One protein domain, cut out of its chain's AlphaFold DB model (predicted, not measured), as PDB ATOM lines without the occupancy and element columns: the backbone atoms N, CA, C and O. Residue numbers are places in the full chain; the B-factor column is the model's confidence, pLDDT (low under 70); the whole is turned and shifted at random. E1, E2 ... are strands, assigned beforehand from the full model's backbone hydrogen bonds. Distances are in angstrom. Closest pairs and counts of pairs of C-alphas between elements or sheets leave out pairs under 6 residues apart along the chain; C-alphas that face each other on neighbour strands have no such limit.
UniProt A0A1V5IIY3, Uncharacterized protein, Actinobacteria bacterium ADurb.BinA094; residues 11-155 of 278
ATOM      1  N   ILE A  11      63.916 118.628  88.125       77.50
ATOM      2  CA  ILE A  11      64.870 117.806  88.868       77.50
ATOM      3  C   ILE A  11      65.153 116.589  87.988       77.50
ATOM      4  O   ILE A  11      64.202 115.898  87.621       77.50
ATOM      5  N   PRO A  12      66.416 116.320  87.621       77.75
ATOM      6  CA  PRO A  12      66.733 115.151  86.817       77.75
ATOM      7  C   PRO A  12      66.367 113.862  87.567       77.75
ATOM      8  O   PRO A  12      66.585 113.756  88.773       77.75
ATOM      9  N   ASP A  13      65.864 112.864  86.833       80.62
ATOM     10  CA  ASP A  13      65.441 111.561  87.382       80.62
ATOM     11  C   ASP A  13      66.582 110.782  88.071       80.62
ATOM     12  O   ASP A  13      66.340 109.844  88.831       80.62
ATOM     13  N   ALA A  14      67.834 111.162  87.803       76.75
ATOM     14  CA  ALA A  14      69.030 110.637  88.446       76.75
ATOM     15  C   ALA A  14      70.020 111.768  88.752       76.75
ATOM     16  O   ALA A  14      70.072 112.781  88.049       76.75
ATOM     17  N   ALA A  15      70.844 111.573  89.784       75.88
ATOM     18  CA  ALA A  15      71.929 112.492  90.104       75.88
ATOM     19  C   ALA A  15      72.894 112.624  88.914       75.88
ATOM     20  O   ALA A  15      73.273 111.626  88.301       75.88
ATOM     21  N   LEU A  16      73.295 113.857  88.603       79.00
ATOM     22  CA  LEU A  16      74.253 114.144  87.539       79.00
ATOM     23  C   LEU A  16      75.672 113.775  88.011       79.00
ATOM     24  O   LEU A  16      76.135 114.361  88.994       79.00
ATOM     25  N   PRO A  17      76.388 112.854  87.336       81.06
ATOM     26  CA  PRO A  17      77.809 112.623  87.599       81.06
ATOM     27  C   PRO A  17      78.646 113.900  87.458       81.06
ATOM     28  O   PRO A  17      78.231 114.849  86.792       81.06
ATOM     29  N   ASN A  18      79.853 113.919  88.023       83.50
ATOM     30  CA  ASN A  18      80.776 115.035  87.817       83.50
ATOM     31  C   ASN A  18      81.129 115.172  86.327       83.50
ATOM     32  O   ASN A  18      81.854 114.335  85.793       83.50
ATOM     33  N   ASP A  19      80.623 116.214  85.669       85.69
ATOM     34  CA  ASP A  19      80.878 116.499  84.257       85.69
ATOM     35  C   ASP A  19      80.433 117.929  83.884       85.69
ATOM     36  O   ASP A  19      79.871 118.687  84.686       85.69
ATOM     37  N   THR A  20      80.679 118.306  82.635       91.19
ATOM     38  CA  THR A  20      80.151 119.509  82.004       91.19
ATOM     39  C   THR A  20      78.835 119.203  81.302       91.19
ATOM     40  O   THR A  20      78.777 118.470  80.317       91.19
ATOM     41  N   TYR A  21      77.779 119.862  81.753       89.62
ATOM     42  CA  TYR A  21      76.435 119.740  81.218       89.62
ATOM     43  C   TYR A  21      76.052 120.955  80.389       89.62
ATOM     44  O   TYR A  21      76.650 122.034  80.463       89.62
ATOM     45  N   ARG A  22      75.019 120.771  79.568       92.69
ATOM     46  CA  ARG A  22      74.414 121.834  78.772       92.69
ATOM     47  C   ARG A  22      72.905 121.795  78.953       92.69
ATOM     48  O   ARG A  22      72.271 120.804  78.607       92.69
ATOM     49  N   ALA A  23      72.341 122.888  79.453       89.25
ATOM     50  CA  ALA A  23      70.902 123.110  79.463       89.25
ATOM     51  C   ALA A  23      70.503 123.755  78.133       89.25
ATOM     52  O   ALA A  23      70.915 124.879  77.844       89.25
ATOM     53  N   TYR A  24      69.741 123.037  77.307       91.38
ATOM     54  CA  TYR A  24      69.281 123.517  76.004       91.38
ATOM     55  C   TYR A  24      67.883 124.128  76.116       91.38
ATOM     56  O   TYR A  24      66.971 123.510  76.655       91.38
ATOM     57  N   ALA A  25      67.691 125.312  75.540       89.62
ATOM     58  CA  ALA A  25      66.402 125.991  75.503       89.62
ATOM     59  C   ALA A  25      66.072 126.469  74.087       89.62
ATOM     60  O   ALA A  25      66.947 126.845  73.303       89.62
ATOM     61  N   ARG A  26      64.783 126.483  73.756       89.62
ATOM     62  CA  ARG A  26      64.249 127.160  72.571       89.62
ATOM     63  C   ARG A  26      62.862 127.693  72.881       89.62
ATOM     64  O   ARG A  26      62.107 127.075  73.626       89.62
ATOM     65  N   GLY A  27      62.522 128.827  72.290       86.88
ATOM     66  CA  GLY A  27      61.224 129.463  72.477       86.88
ATOM     67  C   GLY A  27      60.336 129.288  71.254       86.88
ATOM     68  O   GLY A  27      60.816 129.214  70.124       86.88
ATOM     69  N   ARG A  28      59.022 129.289  71.466       87.12
ATOM     70  CA  ARG A  28      58.044 129.590  70.415       87.12
ATOM     71  C   ARG A  28      57.016 130.565  70.962       87.12
ATOM     72  O   ARG A  28      56.746 130.585  72.160       87.12
ATOM     73  N   ARG A  29      56.410 131.352  70.080       83.00
ATOM     74  CA  ARG A  29      55.239 132.161  70.439       83.00
ATOM     75  C   ARG A  29      54.016 131.251  70.617       83.00
ATOM     76  O   ARG A  29      53.925 130.205  69.981       83.00
ATOM     77  N   TYR A  30      53.062 131.649  71.455       82.81
ATOM     78  CA  TYR A  30      51.854 130.862  71.711       82.81
ATOM     79  C   TYR A  30      50.762 131.146  70.661       82.81
ATOM     80  O   TYR A  30      49.818 131.888  70.915       82.81
ATOM     81  N   PHE A  31      50.921 130.608  69.444       85.88
ATOM     82  CA  PHE A  31      49.881 130.582  68.401       85.88
ATOM     83  C   PHE A  31      50.085 129.412  67.422       85.88
ATOM     84  O   PHE A  31      51.183 128.872  67.304       85.88
ATOM     85  N   THR A  32      49.032 129.030  66.692       85.00
ATOM     86  CA  THR A  32      48.935 127.767  65.928       85.00
ATOM     87  C   THR A  32      50.007 127.565  64.847       85.00
ATOM     88  O   THR A  32      50.377 126.432  64.565       85.00
ATOM     89  N   ALA A  33      50.540 128.641  64.264       90.31
ATOM     90  CA  ALA A  33      51.569 128.600  63.215       90.31
ATOM     91  C   ALA A  33      52.965 129.042  63.704       90.31
ATOM     92  O   ALA A  33      53.831 129.384  62.897       90.31
ATOM     93  N   ALA A  34      53.188 129.107  65.020       88.44
ATOM     94  CA  ALA A  34      54.451 129.584  65.564       88.44
ATOM     95  C   ALA A  34      55.588 128.589  65.309       88.44
ATOM     96  O   ALA A  34      55.493 127.407  65.642       88.44
ATOM     97  N   GLN A  35      56.694 129.094  64.769       89.44
ATOM     98  CA  GLN A  35      57.927 128.332  64.625       89.44
ATOM     99  C   GLN A  35      58.751 128.392  65.912       89.44
ATOM    100  O   GLN A  35      58.723 129.382  66.648       89.44
ATOM    101  N   TRP A  36      59.487 127.314  66.170       91.19
ATOM    102  CA  TRP A  36      60.501 127.293  67.214       91.19
ATOM    103  C   TRP A  36      61.708 128.129  66.791       91.19
ATOM    104  O   TRP A  36      62.124 128.086  65.633       91.19
ATOM    105  N   SER A  37      62.299 128.850  67.740       91.62
ATOM    106  CA  SER A  37      63.632 129.414  67.565       91.62
ATOM    107  C   SER A  37      64.671 128.297  67.384       91.62
ATOM    108  O   SER A  37      64.420 127.144  67.760       91.62
ATOM    109  N   PRO A  38      65.874 128.629  66.885       94.69
ATOM    110  CA  PRO A  38      67.032 127.764  67.058       94.69
ATOM    111  C   PRO A  38      67.238 127.416  68.537       94.69
ATOM    112  O   PRO A  38      66.839 128.176  69.428       94.69
ATOM    113  N   TRP A  39      67.866 126.270  68.786       94.50
ATOM    114  CA  TRP A  39      68.335 125.917  70.119       94.50
ATOM    115  C   TRP A  39      69.429 126.886  70.561       94.50
ATOM    116  O   TRP A  39      70.365 127.161  69.811       94.50
ATOM    117  N   THR A  40      69.320 127.361  71.793       94.56
ATOM    118  CA  THR A  40      70.422 127.962  72.543       94.56
ATOM    119  C   THR A  40      70.768 127.052  73.715       94.56
ATOM    120  O   THR A  40      69.983 126.164  74.059       94.56
ATOM    121  N   TYR A  41      71.935 127.239  74.323       93.81
ATOM    122  CA  TYR A  41      72.295 126.495  75.523       93.81
ATOM    123  C   TYR A  41      73.071 127.344  76.523       93.81
ATOM    124  O   TYR A  41      73.764 128.291  76.153       93.81
ATOM    125  N   LEU A  42      72.981 126.945  77.789       92.75
ATOM    126  CA  LEU A  42      73.882 127.355  78.858       92.75
ATOM    127  C   LEU A  42      74.730 126.145  79.252       92.75
ATOM    128  O   LEU A  42      74.185 125.076  79.526       92.75
ATOM    129  N   ALA A  43      76.052 126.300  79.262       93.00
ATOM    130  CA  ALA A  43      76.940 125.284  79.814       93.00
ATOM    131  C   ALA A  43      77.130 125.518  81.317       93.00
ATOM    132  O   ALA A  43      77.283 126.661  81.747       93.00
ATOM    133  N   PHE A  44      77.148 124.441  82.094       88.88
ATOM    134  CA  PHE A  44      77.458 124.461  83.520       88.88
ATOM    135  C   PHE A  44      78.223 123.194  83.895       88.88
ATOM    136  O   PHE A  44      78.164 122.191  83.189       88.88
ATOM    137  N   THR A  45      78.959 123.235  84.996       88.94
ATOM    138  CA  THR A  45      79.715 122.086  85.498       88.94
ATOM    139  C   THR A  45      79.086 121.587  86.784       88.94
ATOM    140  O   THR A  45      78.830 122.384  87.688       88.94
ATOM    141  N   VAL A  46      78.885 120.279  86.882       82.75
ATOM    142  CA  VAL A  46      78.624 119.605  88.153       82.75
ATOM    143  C   VAL A  46      79.940 118.982  88.586       82.75
ATOM    144  O   VAL A  46      80.573 118.261  87.817       82.75
ATOM    145  N   GLY A  47      80.388 119.309  89.792       80.19
ATOM    146  CA  GLY A  47      81.650 118.817  90.318       80.19
ATOM    147  C   GLY A  47      81.632 118.839  91.833       80.19
ATOM    148  O   GLY A  47      81.703 119.910  92.429       80.19
ATOM    149  N   VAL A  48      81.556 117.663  92.447       78.25
ATOM    150  CA  VAL A  48      81.819 117.488  93.874       78.25
ATOM    151  C   VAL A  48      83.187 116.846  94.025       78.25
ATOM    152  O   VAL A  48      83.415 115.735  93.547       78.25
ATOM    153  N   THR A  49      84.117 117.568  94.644       84.31
ATOM    154  CA  THR A  49      85.460 117.056  94.924       84.31
ATOM    155  C   THR A  49      85.359 115.994  96.019       84.31
ATOM    156  O   THR A  49      84.918 116.332  97.120       84.31
ATOM    157  N   PRO A  50      85.756 114.732  95.765       86.31
ATOM    158  CA  PRO A  50      85.813 113.726  96.817       86.31
ATOM    159  C   PRO A  50      86.767 114.157  97.931       86.31
ATOM    160  O   PRO A  50      87.712 114.919  97.703       86.31
ATOM    161  N   CYS A  51      86.555 113.630  99.133       92.69
ATOM    162  CA  CYS A  51      87.539 113.762 100.198       92.69
ATOM    163  C   CYS A  51      88.905 113.214  99.737       92.69
ATOM    164  O   CYS A  51      88.948 112.207  99.017       92.69
ATOM    165  N   PRO A  52      90.029 113.832 100.142       95.38
ATOM    166  CA  PRO A  52      91.338 113.215  99.979       95.38
ATOM    167  C   PRO A  52      91.387 111.831 100.658       95.38
ATOM    168  O   PRO A  52      90.613 111.577 101.590       95.38
ATOM    169  N   PRO A  53      92.275 110.921 100.217       96.31
ATOM    170  CA  PRO A  53      92.462 109.645 100.900       96.31
ATOM    171  C   PRO A  53      92.848 109.878 102.373       96.31
ATOM    172  O   PRO A  53      93.585 110.824 102.663       96.31
ATOM    173  N   PRO A  54      92.387 109.046 103.322       97.50
ATOM    174  CA  PRO A  54      92.831 109.159 104.709       97.50
ATOM    175  C   PRO A  54      94.345 108.939 104.815       97.50
ATOM    176  O   PRO A  54      94.947 108.264 103.983       97.50
ATOM    177  N   THR A  55      94.982 109.427 105.878       97.94
ATOM    178  CA  THR A  55      96.305 108.887 106.230       97.94
ATOM    179  C   THR A  55      96.104 107.544 106.915       97.94
ATOM    180  O   THR A  55      95.271 107.468 107.816       97.94
ATOM    181  N   LEU A  56      96.874 106.524 106.547       98.50
ATOM    182  CA  LEU A  56      96.819 105.201 107.164       98.50
ATOM    183  C   LEU A  56      98.223 104.768 107.578       98.50
ATOM    184  O   LEU A  56      99.151 104.814 106.770       98.50
ATOM    185  N   THR A  57      98.366 104.310 108.816       98.31
ATOM    186  CA  THR A  57      99.576 103.642 109.302       98.31
ATOM    187  C   THR A  57      99.214 102.294 109.902       98.31
ATOM    188  O   THR A  57      98.217 102.192 110.618       98.31
ATOM    189  N   ALA A  58     100.042 101.285 109.642       98.44
ATOM    190  CA  ALA A  58      99.907  99.947 110.200       98.44
ATOM    191  C   ALA A  58     101.209  99.577 110.917       98.44
ATOM    192  O   ALA A  58     102.268  99.520 110.294       98.44
ATOM    193  N   THR A  59     101.139  99.362 112.228       98.31
ATOM    194  CA  THR A  59     102.298  99.039 113.064       98.31
ATOM    195  C   THR A  59     102.147  97.660 113.690       98.31
ATOM    196  O   THR A  59     101.098  97.304 114.231       98.31
ATOM    197  N   LEU A  60     103.214  96.868 113.599       98.25
ATOM    198  CA  LEU A  60     103.297  95.548 114.210       98.25
ATOM    199  C   LEU A  60     103.355  95.685 115.739       98.25
ATOM    200  O   LEU A  60     104.238  96.360 116.266       98.25
ATOM    201  N   ASP A  61     102.445  95.018 116.447       97.19
ATOM    202  CA  ASP A  61     102.466  94.864 117.904       97.19
ATOM    203  C   ASP A  61     102.527  93.369 118.233       97.19
ATOM    204  O   ASP A  61     101.529  92.719 118.556       97.19
ATOM    205  N   ASP A  62     103.728  92.809 118.079       95.75
ATOM    206  CA  ASP A  62     103.958  91.372 118.231       95.75
ATOM    207  C   ASP A  62     103.789  90.905 119.685       95.75
ATOM    208  O   ASP A  62     103.361  89.781 119.927       95.75
ATOM    209  N   ALA A  63     104.025  91.788 120.661       94.25
ATOM    210  CA  ALA A  63     103.832  91.483 122.079       94.25
ATOM    211  C   ALA A  63     102.365  91.172 122.420       94.25
ATOM    212  O   ALA A  63     102.092  90.333 123.273       94.25
ATOM    213  N   HIS A  64     101.421  91.818 121.729       94.12
ATOM    214  CA  HIS A  64      99.985  91.560 121.878       94.12
ATOM    215  C   HIS A  64      99.402  90.752 120.708       94.12
ATOM    216  O   HIS A  64      98.180  90.637 120.590       94.12
ATOM    217  N   GLN A  65     100.267  90.213 119.840       95.69
ATOM    218  CA  GLN A  65      99.915  89.436 118.651       95.69
ATOM    219  C   GLN A  65      98.835  90.111 117.781       95.69
ATOM    220  O   GLN A  65      97.848  89.477 117.404       95.69
ATOM    221  N   ARG A  66      98.990  91.408 117.484       96.56
ATOM    222  CA  ARG A  66      98.009  92.214 116.730       96.56
ATOM    223  C   ARG A  66      98.681  93.250 115.829       96.56
ATOM    224  O   ARG A  66      99.852  93.581 116.013       96.56
ATOM    225  N   ILE A  67      97.923  93.824 114.897       98.38
ATOM    226  CA  ILE A  67      98.342  95.023 114.155       98.38
ATOM    227  C   ILE A  67      97.604  96.241 114.702       98.38
ATOM    228  O   ILE A  67      96.386  96.222 114.866       98.38
ATOM    229  N   THR A  68      98.337  97.314 114.988       98.12
ATOM    230  CA  THR A  68      97.744  98.602 115.356       98.12
ATOM    231  C   THR A  68      97.579  99.451 114.106       98.12
ATOM    232  O   THR A  68      98.545  99.754 113.407       98.12
ATOM    233  N   LEU A  69      96.337  99.820 113.821       98.31
ATOM    234  CA  LEU A  69      95.962 100.621 112.669       98.31
ATOM    235  C   LEU A  69      95.554 101.999 113.161       98.31
ATOM    236  O   LEU A  69      94.694 102.127 114.033       98.31
ATOM    237  N   THR A  70      96.149 103.033 112.581       97.94
ATOM    238  CA  THR A  70      95.758 104.417 112.842       97.94
ATOM    239  C   THR A  70      95.373 105.065 111.526       97.94
ATOM    240  O   THR A  70      96.179 105.130 110.595       97.94
ATOM    241  N   ALA A  71      94.128 105.529 111.450       97.75
ATOM    242  CA  ALA A  71      93.573 106.187 110.282       97.75
ATOM    243  C   ALA A  71      93.112 107.604 110.634       97.75
ATOM    244  O   ALA A  71      92.425 107.807 111.632       97.75
ATOM    245  N   THR A  72      93.460 108.583 109.800       98.19
ATOM    246  CA  THR A  72      92.994 109.970 109.947       98.19
ATOM    247  C   THR A  72      92.215 110.359 108.695       98.19
ATOM    248  O   THR A  72      92.839 110.553 107.644       98.19
ATOM    249  N   PRO A  73      90.877 110.482 108.761       97.44
ATOM    250  CA  PRO A  73      90.088 110.935 107.626       97.44
ATOM    251  C   PRO A  73      90.432 112.387 107.277       97.44
ATOM    252  O   PRO A  73      90.594 113.240 108.156       97.44
ATOM    253  N   GLN A  74      90.526 112.681 105.981       96.38
ATOM    254  CA  GLN A  74      90.835 114.012 105.457       96.38
ATOM    255  C   GLN A  74      89.595 114.632 104.809       96.38
ATOM    256  O   GLN A  74      88.847 113.949 104.119       96.38
ATOM    257  N   SER A  75      89.360 115.923 105.049       94.50
ATOM    258  CA  SER A  75      88.133 116.604 104.616       94.50
ATOM    259  C   SER A  75      88.305 117.289 103.263       94.50
ATOM    260  O   SER A  75      89.323 117.939 103.017       94.50
ATOM    261  N   ALA A  76      87.280 117.203 102.415       91.56
ATOM    262  CA  ALA A  76      87.025 118.192 101.372       91.56
ATOM    263  C   ALA A  76      86.107 119.304 101.913       91.56
ATOM    264  O   ALA A  76      85.328 119.094 102.841       91.56
ATOM    265  N   THR A  77      86.173 120.505 101.333       89.19
ATOM    266  CA  THR A  77      85.345 121.640 101.772       89.19
ATOM    267  C   THR A  77      83.854 121.290 101.763       89.19
ATOM    268  O   THR A  77      83.302 120.944 100.723       89.19
ATOM    269  N   GLY A  78      83.204 121.430 102.921       88.44
ATOM    270  CA  GLY A  78      81.774 121.157 103.097       88.44
ATOM    271  C   GLY A  78      81.422 119.691 103.368       88.44
ATOM    272  O   GLY A  78      80.245 119.400 103.546       88.44
ATOM    273  N   ALA A  79      82.403 118.782 103.413       92.69
ATOM    274  CA  ALA A  79      82.172 117.398 103.810       92.69
ATOM    275  C   ALA A  79      82.004 117.279 105.335       92.69
ATOM    276  O   ALA A  79      82.730 117.919 106.103       92.69
ATOM    277  N   ALA A  80      81.093 116.412 105.765       93.50
ATOM    278  CA  ALA A  80      80.796 116.096 107.159       93.50
ATOM    279  C   ALA A  80      80.747 114.574 107.387       93.50
ATOM    280  O   ALA A  80      80.766 113.798 106.433       93.50
ATOM    281  N   ASP A  81      80.705 114.173 108.659       94.06
ATOM    282  CA  ASP A  81      80.440 112.801 109.115       94.06
ATOM    283  C   ASP A  81      81.337 111.714 108.486       94.06
ATOM    284  O   ASP A  81      80.845 110.834 107.776       94.06
ATOM    285  N   PRO A  82      82.666 111.753 108.717       96.31
ATOM    286  CA  PRO A  82      83.569 110.778 108.128       96.31
ATOM    287  C   PRO A  82      83.430 109.388 108.758       96.31
ATOM    288  O   PRO A  82      83.575 109.206 109.971       96.31
ATOM    289  N   LEU A  83      83.273 108.393 107.892       96.31
ATOM    290  CA  LEU A  83      83.265 106.969 108.196       96.31
ATOM    291  C   LEU A  83      84.417 106.305 107.437       96.31
ATOM    292  O   LEU A  83      84.462 106.340 106.213       96.31
ATOM    293  N   THR A  84      85.388 105.729 108.145       97.12
ATOM    294  CA  THR A  84      86.570 105.119 107.510       97.12
ATOM    295  C   THR A  84      86.455 103.603 107.503       97.12
ATOM    296  O   THR A  84      86.383 102.984 108.559       97.12
ATOM    297  N   ARG A  85      86.479 102.998 106.315       97.56
ATOM    298  CA  ARG A  85      86.553 101.545 106.134       97.56
ATOM    299  C   ARG A  85      88.015 101.135 106.027       97.56
ATOM    300  O   ARG A  85      88.733 101.724 105.220       97.56
ATOM    301  N   ILE A  86      88.448 100.141 106.799       98.38
ATOM    302  CA  ILE A  86      89.795  99.562 106.710       98.38
ATOM    303  C   ILE A  86      89.691  98.084 106.346       98.38
ATOM    304  O   ILE A  86      88.926  97.331 106.945       98.38
ATOM    305  N   GLU A  87      90.491  97.677 105.369       98.38
ATOM    306  CA  GLU A  87      90.542  96.313 104.857       98.38
ATOM    307  C   GLU A  87      91.986  95.799 104.882       98.38
ATOM    308  O   GLU A  87      92.930  96.570 104.682       98.38
ATOM    309  N   ARG A  88      92.150  94.498 105.114       98.19
ATOM    310  CA  ARG A  88      93.418  93.766 105.145       98.19
ATOM    311  C   ARG A  88      93.557  92.896 103.904       98.19
ATOM    312  O   ARG A  88      92.574  92.360 103.407       98.19
ATOM    313  N   THR A  89      94.786  92.719 103.442       98.00
ATOM    314  CA  THR A  89      95.159  91.693 102.471       98.00
ATOM    315  C   THR A  89      96.324  90.860 102.997       98.00
ATOM    316  O   THR A  89      97.228  91.373 103.666       98.00
ATOM    317  N   GLU A  90      96.296  89.576 102.657       95.62
ATOM    318  CA  GLU A  90      97.317  88.579 103.004       95.62
ATOM    319  C   GLU A  90      97.998  87.996 101.750       95.62
ATOM    320  O   GLU A  90      98.958  87.233 101.847       95.62
ATOM    321  N   ASP A  91      97.526  88.379 100.558       94.50
ATOM    322  CA  ASP A  91      97.925  87.831  99.258       94.50
ATOM    323  C   ASP A  91      98.478  88.899  98.294       94.50
ATOM    324  O   ASP A  91      98.474  88.734  97.073       94.50
ATOM    325  N   GLY A  92      98.980  90.008  98.845       92.06
ATOM    326  CA  GLY A  92      99.565  91.099  98.061       92.06
ATOM    327  C   GLY A  92      98.533  91.977  97.347       92.06
ATOM    328  O   GLY A  92      98.885  92.687  96.406       92.06
ATOM    329  N   GLY A  93      97.275  91.952  97.795       94.19
ATOM    330  CA  GLY A  93      96.200  92.819  97.318       94.19
ATOM    331  C   GLY A  93      95.269  92.185  96.289       94.19
ATOM    332  O   GLY A  93      94.493  92.923  95.675       94.19
ATOM    333  N   ALA A  94      95.330  90.865  96.090       94.31
ATOM    334  CA  ALA A  94      94.396  90.146  95.227       94.31
ATOM    335  C   ALA A  94      93.021  89.998  95.897       94.31
ATOM    336  O   ALA A  94      91.997  90.172  95.233       94.31
ATOM    337  N   THR A  95      92.996  89.769  97.210       96.88
ATOM    338  CA  THR A  95      91.787  89.763  98.034       96.88
ATOM    339  C   THR A  95      91.920  90.717  99.215       96.88
ATOM    340  O   THR A  95      93.019  90.997  99.703       96.88
ATOM    341  N   TRP A  96      90.781  91.283  99.618       97.19
ATOM    342  CA  TRP A  96      90.685  92.261 100.693       97.19
ATOM    343  C   TRP A  96      89.527  91.890 101.606       97.19
ATOM    344  O   TRP A  96      88.411  91.675 101.133       97.19
ATOM    345  N   GLU A  97      89.799  91.839 102.902       96.62
ATOM    346  CA  GLU A  97      88.839  91.484 103.942       96.62
ATOM    347  C   GLU A  97      88.676  92.648 104.915       96.62
ATOM    348  O   GLU A  97      89.639  93.348 105.226       96.62
ATOM    349  N   ALA A  98      87.454  92.884 105.390       96.44
ATOM    350  CA  ALA A  98      87.188  93.957 106.340       96.44
ATOM    351  C   ALA A  98      87.859  93.675 107.694       96.44
ATOM    352  O   ALA A  98      87.762  92.573 108.230       96.44
ATOM    353  N   VAL A  99      88.499  94.692 108.275       97.31
ATOM    354  CA  VAL A  99      89.053  94.597 109.631       97.31
ATOM    355  C   VAL A  99      87.931  94.793 110.652       97.31
ATOM    356  O   VAL A  99      87.171  95.764 110.577       97.31
ATOM    357  N   ARG A 100      87.829  93.894 111.640       95.00
ATOM    358  CA  ARG A 100      86.794  93.977 112.681       95.00
ATOM    359  C   ARG A 100      86.879  95.302 113.442       95.00
ATOM    360  O   ARG A 100      87.942  95.723 113.885       95.00
ATOM    361  N   GLY A 101      85.727  95.955 113.600       92.94
ATOM    362  CA  GLY A 101      85.630  97.268 114.244       92.94
ATOM    363  C   GLY A 101      86.048  98.440 113.350       92.94
ATOM    364  O   GLY A 101      86.033  99.577 113.814       92.94
ATOM    365  N   ALA A 102      86.390  98.184 112.083       94.56
ATOM    366  CA  ALA A 102      86.788  99.201 111.114       94.56
ATOM    367  C   ALA A 102      85.961  99.165 109.820       94.56
ATOM    368  O   ALA A 102      86.442  99.572 108.764       94.56
ATOM    369  N   ASP A 103      84.716  98.692 109.902       92.88
ATOM    370  CA  ASP A 103      83.775  98.638 108.784       92.88
ATOM    371  C   ASP A 103      82.347  99.086 109.185       92.88
ATOM    372  O   ASP A 103      81.480  98.245 109.430       92.88
ATOM    373  N   PRO A 104      82.075 100.404 109.265       92.25
ATOM    374  CA  PRO A 104      83.036 101.506 109.231       92.25
ATOM    375  C   PRO A 104      83.459 101.992 110.631       92.25
ATOM    376  O   PRO A 104      82.699 101.944 111.598       92.25
ATOM    377  N   LEU A 105      84.670 102.547 110.717       94.50
ATOM    378  CA  LEU A 105      85.185 103.272 111.879       94.50
ATOM    379  C   LEU A 105      84.702 104.728 111.851       94.50
ATOM    380  O   LEU A 105      85.097 105.505 110.977       94.50
ATOM    381  N   ALA A 106      83.875 105.111 112.822       93.44
ATOM    382  CA  ALA A 106      83.474 106.503 112.995       93.44
ATOM    383  C   ALA A 106      84.650 107.358 113.489       93.44
ATOM    384  O   ALA A 106      85.417 106.941 114.361       93.44
ATOM    385  N   GLY A 107      84.779 108.571 112.952       90.94
ATOM    386  CA  GLY A 107      85.843 109.490 113.338       90.94
ATOM    387  C   GLY A 107      85.468 110.954 113.153       90.94
ATOM    388  O   GLY A 107      84.315 111.308 112.922       90.94
ATOM    389  N   ALA A 108      86.475 111.816 113.247       95.56
ATOM    390  CA  ALA A 108      86.366 113.232 112.928       95.56
ATOM    391  C   ALA A 108      87.496 113.611 111.972       95.56
ATOM    392  O   ALA A 108      88.616 113.113 112.094       95.56
ATOM    393  N   PHE A 109      87.218 114.495 111.015       97.00
ATOM    394  CA  PHE A 109      88.232 114.924 110.057       97.00
ATOM    395  C   PHE A 109      89.444 115.541 110.762       97.00
ATOM    396  O   PHE A 109      89.299 116.373 111.655       97.00
ATOM    397  N   GLY A 110      90.643 115.132 110.346       96.31
ATOM    398  CA  GLY A 110      91.905 115.580 110.937       96.31
ATOM    399  C   GLY A 110      92.235 114.967 112.303       96.31
ATOM    400  O   GLY A 110      93.321 115.228 112.817       96.31
ATOM    401  N   ALA A 111      91.354 114.142 112.880       97.06
ATOM    402  CA  ALA A 111      91.610 113.407 114.114       97.06
ATOM    403  C   ALA A 111      91.912 111.936 113.814       97.06
ATOM    404  O   ALA A 111      91.168 111.267 113.096       97.06
ATOM    405  N   ALA A 112      93.008 111.436 114.374       96.31
ATOM    406  CA  ALA A 112      93.393 110.041 114.235       96.31
ATOM    407  C   ALA A 112      92.455 109.138 115.047       96.31
ATOM    408  O   ALA A 112      92.228 109.376 116.235       96.31
ATOM    409  N   ALA A 113      91.952 108.082 114.414       96.19
ATOM    410  CA  ALA A 113      91.238 106.993 115.058       96.19
ATOM    411  C   ALA A 113      92.106 105.729 115.019       96.19
ATOM    412  O   ALA A 113      92.716 105.418 113.992       96.19
ATOM    413  N   THR A 114      92.165 105.016 116.142       96.31
ATOM    414  CA  THR A 114      92.963 103.794 116.282       96.31
ATOM    415  C   THR A 114      92.049 102.588 116.418       96.31
ATOM    416  O   THR A 114      91.106 102.606 117.207       96.31
ATOM    417  N   VAL A 115      92.363 101.532 115.675       97.00
ATOM    418  CA  VAL A 115      91.728 100.217 115.766       97.00
ATOM    419  C   VAL A 115      92.815  99.145 115.790       97.00
ATOM    420  O   VAL A 115      93.912  99.337 115.261       97.00
ATOM    421  N   HIS A 116      92.535  98.028 116.448       97.44
ATOM    422  CA  HIS A 116      93.474  96.922 116.569       97.44
ATOM    423  C   HIS A 116      92.935  95.709 115.825       97.44
ATOM    424  O   HIS A 116      91.827  95.255 116.101       97.44
ATOM    425  N   ASP A 117      93.742  95.171 114.918       97.56
ATOM    426  CA  ASP A 117      93.441  93.929 114.225       97.56
ATOM    427  C   ASP A 117      94.056  92.747 114.981       97.56
ATOM    428  O   ASP A 117      95.258  92.478 114.894       97.56
ATOM    429  N   TYR A 118      93.217  92.069 115.762       96.50
ATOM    430  CA  TYR A 118      93.583  90.871 116.520       96.50
ATOM    431  C   TYR A 118      93.483  89.581 115.698       96.50
ATOM    432  O   TYR A 118      93.973  88.547 116.151       96.50
ATOM    433  N   GLU A 119      92.864  89.634 114.517       95.94
ATOM    434  CA  GLU A 119      92.620  88.487 113.629       95.94
ATOM    435  C   GLU A 119      93.648  88.414 112.491       95.94
ATOM    436  O   GLU A 119      93.530  87.588 111.588       95.94
ATOM    437  N   ALA A 120      94.642  89.303 112.513       95.50
ATOM    438  CA  ALA A 120      95.737  89.362 111.562       95.50
ATOM    439  C   ALA A 120      96.528  88.044 111.520       95.50
ATOM    440  O   ALA A 120      97.043  87.582 112.540       95.50
ATOM    441  N   ALA A 121      96.676  87.465 110.323       94.56
ATOM    442  CA  ALA A 121      97.384  86.203 110.157       94.56
ATOM    443  C   ALA A 121      98.859  86.277 110.584       94.56
ATOM    444  O   ALA A 121      99.593  87.234 110.315       94.56
ATOM    445  N   ARG A 122      99.319  85.199 111.223       95.19
ATOM    446  CA  ARG A 122     100.678  85.086 111.762       95.19
ATOM    447  C   ARG A 122     101.659  84.582 110.711       95.19
ATOM    448  O   ARG A 122     101.379  83.637 109.973       95.19
ATOM    449  N   GLY A 123     102.862  85.147 110.678       94.75
ATOM    450  CA  GLY A 123     103.945  84.787 109.755       94.75
ATOM    451  C   GLY A 123     103.625  85.033 108.278       94.75
ATOM    452  O   GLY A 123     104.217  84.388 107.417       94.75
ATOM    453  N   VAL A 124     102.669  85.918 107.992       94.44
ATOM    454  CA  VAL A 124     102.291  86.350 106.642       94.44
ATOM    455  C   VAL A 124     102.569  87.847 106.520       94.44
ATOM    456  O   VAL A 124     102.428  88.585 107.495       94.44
ATOM    457  N   ALA A 125     103.008  88.290 105.342       95.94
ATOM    458  CA  ALA A 125     103.166  89.711 105.058       95.94
ATOM    459  C   ALA A 125     101.784  90.348 104.891       95.94
ATOM    460  O   ALA A 125     101.000  89.918 104.047       95.94
ATOM    461  N   LEU A 126     101.499  91.373 105.689       97.69
ATOM    462  CA  LEU A 126     100.195  92.025 105.713       97.69
ATOM    463  C   LEU A 126     100.271  93.404 105.071       97.69
ATOM    464  O   LEU A 126     101.242  94.149 105.230       97.69
ATOM    465  N   SER A 127      99.212  93.768 104.361       98.25
ATOM    466  CA  SER A 127      98.983  95.139 103.916       98.25
ATOM    467  C   SER A 127      97.541  95.531 104.178       98.25
ATOM    468  O   SER A 127      96.646  94.691 104.214       98.25
ATOM    469  N   TYR A 128      97.329  96.823 104.373       98.62
ATOM    470  CA  TYR A 128      96.033  97.400 104.677       98.62
ATOM    471  C   TYR A 128      95.711  98.490 103.673       98.62
ATOM    472  O   TYR A 128      96.610  99.149 103.140       98.62
ATOM    473  N   ARG A 129      94.420  98.707 103.450       98.44
ATOM    474  CA  ARG A 129      93.923  99.870 102.731       98.44
ATOM    475  C   ARG A 129      92.763 100.500 103.476       98.44
ATOM    476  O   ARG A 129      92.010  99.800 104.144       98.44
ATOM    477  N   ALA A 130      92.619 101.810 103.346       98.19
ATOM    478  CA  ALA A 130      91.531 102.544 103.966       98.19
ATOM    479  C   ALA A 130      90.938 103.578 103.015       98.19
ATOM    480  O   ALA A 130      91.681 104.282 102.333       98.19
ATOM    481  N   ALA A 131      89.615 103.686 103.011       97.44
ATOM    482  CA  ALA A 131      88.874 104.737 102.323       97.44
ATOM    483  C   ALA A 131      87.927 105.417 103.315       97.44
ATOM    484  O   ALA A 131      87.453 104.794 104.266       97.44
ATOM    485  N   THR A 132      87.668 106.702 103.097       96.94
ATOM    486  CA  THR A 132      86.759 107.494 103.925       96.94
ATOM    487  C   THR A 132      85.520 107.827 103.117       96.94
ATOM    488  O   THR A 132      85.601 108.448 102.057       96.94
ATOM    489  N   GLU A 133      84.380 107.434 103.661       95.12
ATOM    490  CA  GLU A 133      83.066 107.888 103.251       95.12
ATOM    491  C   GLU A 133      82.709 109.148 104.043       95.12
ATOM    492  O   GLU A 133      83.047 109.267 105.220       95.12
ATOM    493  N   ALA A 134      82.060 110.111 103.403       94.81
ATOM    494  CA  ALA A 134      81.619 111.353 104.026       94.81
ATOM    495  C   ALA A 134      80.340 111.856 103.357       94.81
ATOM    496  O   ALA A 134      80.003 111.420 102.258       94.81
ATOM    497  N   THR A 135      79.663 112.815 103.977       92.12
ATOM    498  CA  THR A 135      78.435 113.408 103.431       92.12
ATOM    499  C   THR A 135      78.672 114.855 103.009       92.12
ATOM    500  O   THR A 135      79.298 115.626 103.734       92.12
ATOM    501  N   PHE A 136      78.157 115.248 101.846       88.94
ATOM    502  CA  PHE A 136      78.109 116.630 101.363       88.94
ATOM    503  C   PHE A 136      76.704 116.923 100.833       88.94
ATOM    504  O   PHE A 136      76.301 116.319  99.844       88.94
ATOM    505  N   ASN A 137      75.961 117.839 101.465       85.25
ATOM    506  CA  ASN A 137      74.572 118.164 101.092       85.25
ATOM    507  C   ASN A 137      73.709 116.906 100.845       85.25
ATOM    508  O   ASN A 137      73.098 116.773  99.787       85.25
ATOM    509  N   ASP A 138      73.728 115.966 101.796       81.06
ATOM    510  CA  ASP A 138      73.021 114.673 101.742       81.06
ATOM    511  C   ASP A 138      73.467 113.710 100.617       81.06
ATOM    512  O   ASP A 138      72.805 112.709 100.341       81.06
ATOM    513  N   VAL A 139      74.621 113.967  99.990       81.94
ATOM    514  CA  VAL A 139      75.259 113.082  99.005       81.94
ATOM    515  C   VAL A 139      76.489 112.411  99.613       81.94
ATOM    516  O   VAL A 139      77.334 113.074 100.213       81.94
ATOM    517  N   GLN A 140      76.616 111.097  99.417       86.81
ATOM    518  CA  GLN A 140      77.782 110.330  99.853       86.81
ATOM    519  C   GLN A 140      78.989 110.599  98.941       86.81
ATOM    520  O   GLN A 140      78.907 110.518  97.715       86.81
ATOM    521  N   LEU A 141      80.132 110.877  99.558       88.12
ATOM    522  CA  LEU A 141      81.444 110.980  98.937       88.12
ATOM    523  C   LEU A 141      82.306 109.831  99.426       88.12
ATOM    524  O   LEU A 141      82.314 109.541 100.615       88.12
ATOM    525  N   VAL A 142      83.072 109.227  98.524       91.56
ATOM    526  CA  VAL A 142      84.035 108.177  98.862       91.56
ATOM    527  C   VAL A 142      85.400 108.609  98.350       91.56
ATOM    528  O   VAL A 142      85.543 108.967  97.179       91.56
ATOM    529  N   SER A 143      86.396 108.632  99.232       95.06
ATOM    530  CA  SER A 143      87.771 108.934  98.844       95.06
ATOM    531  C   SER A 143      88.430 107.760  98.114       95.06
ATOM    532  O   SER A 143      87.953 106.624  98.140       95.06
ATOM    533  N   SER A 144      89.563 108.017  97.459       95.25
ATOM    534  CA  SER A 144      90.433 106.926  97.022       95.25
ATOM    535  C   SER A 144      91.041 106.209  98.230       95.25
ATOM    536  O   SER A 144      91.202 106.794  99.301       95.25
ATOM    537  N   TYR A 145      91.457 104.961  98.039       97.62
ATOM    538  CA  TYR A 145      92.135 104.215  99.092       97.62
ATOM    539  C   TYR A 145      93.543 104.767  99.365       97.62
ATOM    540  O   TYR A 145      94.312 105.018  98.437       97.62
ATOM    541  N   ALA A 146      93.901 104.887 100.642       98.00
ATOM    542  CA  ALA A 146      95.287 104.897 101.098       98.00
ATOM    543  C   ALA A 146      95.726 103.475 101.441       98.00
ATOM    544  O   ALA A 146      94.901 102.673 101.868       98.00
ATOM    545  N   THR A 147      97.014 103.169 101.297       98.12
ATOM    546  CA  THR A 147      97.574 101.842 101.594       98.12
ATOM    547  C   THR A 147      98.706 101.934 102.607       98.12
ATOM    548  O   THR A 147      99.511 102.861 102.541       98.12
ATOM    549  N   ALA A 148      98.816 100.940 103.484       98.19
ATOM    550  CA  ALA A 148      99.918 100.796 104.428       98.19
ATOM    551  C   ALA A 148     100.381  99.335 104.477       98.19
ATOM    552  O   ALA A 148      99.583  98.439 104.745       98.19
ATOM    553  N   ALA A 149     101.667  99.096 104.229       97.69
ATOM    554  CA  ALA A 149     102.283  97.790 104.446       97.69
ATOM    555  C   ALA A 149     102.767  97.681 105.896       97.69
ATOM    556  O   ALA A 149     103.244  98.666 106.462       97.69
ATOM    557  N   VAL A 150     102.661  96.491 106.484       97.94
ATOM    558  CA  VAL A 150     103.257  96.209 107.794       97.94
ATOM    559  C   VAL A 150     104.729  95.862 107.603       97.94
ATOM    560  O   VAL A 150     105.079  95.037 106.760       97.94
ATOM    561  N   GLU A 151     105.601  96.472 108.400       96.88
ATOM    562  CA  GLU A 151     107.003  96.069 108.465       96.88
ATOM    563  C   GLU A 151     107.145  94.808 109.333       96.88
ATOM    564  O   GLU A 151     106.849  94.822 110.528       96.88
ATOM    565  N   GLY A 152     107.591  93.708 108.721       96.19
ATOM    566  CA  GLY A 152     107.725  92.411 109.385       96.19
ATOM    567  C   GLY A 152     106.434  91.587 109.384       96.19
ATOM    568  O   GLY A 152     105.520  91.813 108.594       96.19
ATOM    569  N   THR A 153     106.384  90.580 110.253       96.56
ATOM    570  CA  THR A 153     105.249  89.656 110.382       96.56
ATOM    571  C   THR A 153     105.032  89.312 111.845       96.56
ATOM    572  O   THR A 153     106.013  89.172 112.576       96.56
ATOM    573  N   LEU A 154     103.781  89.077 112.243       96.25
ATOM    574  CA  LEU A 154     103.473  88.509 113.556       96.25
ATOM    575  C   LEU A 154     104.185  87.162 113.722       96.25
ATOM    576  O   LEU A 154     104.122  86.306 112.833       96.25
ATOM    577  N   SER A 155     104.893  86.976 114.829       94.62
ATOM    578  CA  SER A 155     105.631  85.751 115.112       94.62
ATOM    579  C   SER A 155     104.677  84.569 115.294       94.62
ATOM    580  O   SER A 155     103.522  84.728 115.681       94.62
TER     581      SER A 155
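Overview. This is residues 11 to 155 of the 278 residues of an uncharacterized protein of Actinobacteria bacterium ADurb.BinA094 (UniProt A0A1V5IIY3). A small sandwich of two sheets, E5 E7 E8 E9 and E3 E4 E6, makes the body, and a long two-stranded hairpin, E1 and E2, reaches away from it as an arm. The loop at the arm's tip, residues 26 to 39, lies far from the body, and the arm makes the length of the whole. There are 145 residues printed, with nine named strands, E1 to E9 in order along the chain, and no named helix; the class is all strand, with 61 residues, under half, in named elements. The sheet E3 E4 E6, in that order, and the three neighbour pairs of the branched sheet are antiparallel. The whole is extended, with a radius of gyration of the C-alphas of 23.6 A and spans of 86 by 30 by 19 A.

Arrangement. In the branched, strongly twisted sheet, E7, residues 127 to 136, has E5, residues 80 to 89, on one side, with N 85 and O 131 within hydrogen-bond range at 2.9 A. On the other side of E7 are E8, residues 139 to 142, with N 134 and O 141 at 2.9 A, and E9, residues 146 to 149, with N 128 and O 148 at 2.8 A. The pairing is staggered: E9 pairs with residues 127 to 130 of E7, and E8 with residues 133 to 136. Short antiparallel pairings tie residues 105 to 106 to residues 83 to 84 of E5, and residues 97 to 98 to residues 87 to 88. In the other sheet, E4, residues 66 to 72, is the inner strand between E3, residues 55 to 61, with N 57 and O 70 at 2.9 A, and E6, residues 113 to 117, with N 69 and O 115 at 2.9 A. These two sheets form a sandwich, face to face, with strands at 32 degrees. The closest C-alphas of E3 and E9, Thr 57 and Ala 148, are 5.7 A apart. E1, residues 19 to 25, and E2, residues 40 to 46, form an antiparallel hairpin, with N 21 and O 44 at 2.8 A; both are apart from E7.

Along the chain. E7 measures 30.1 A from first to last C-alpha and E5 28.7 A; E4 measures 19.7 A, E2 19.5 A, E1 19.4 A and E3 19.3 A. C-alpha 19, where E1 begins, is at (80.878, 116.499, 84.257). C-alpha 127, where E7 begins, is at (98.983, 95.139, 103.916), and C-alpha 149, where E9 ends, at (102.283, 97.790, 104.446).

Size, cuts and confidence. The two C-alphas farthest apart, those of Ala 33 and Ala 63, are 87.0 A apart. The printed part has no cut. The links E1 to E2, with 14 residues, and E5 to E6, with 23, are long. The mean pLDDT of the printed part is 93.0, and no printed residue is under 70.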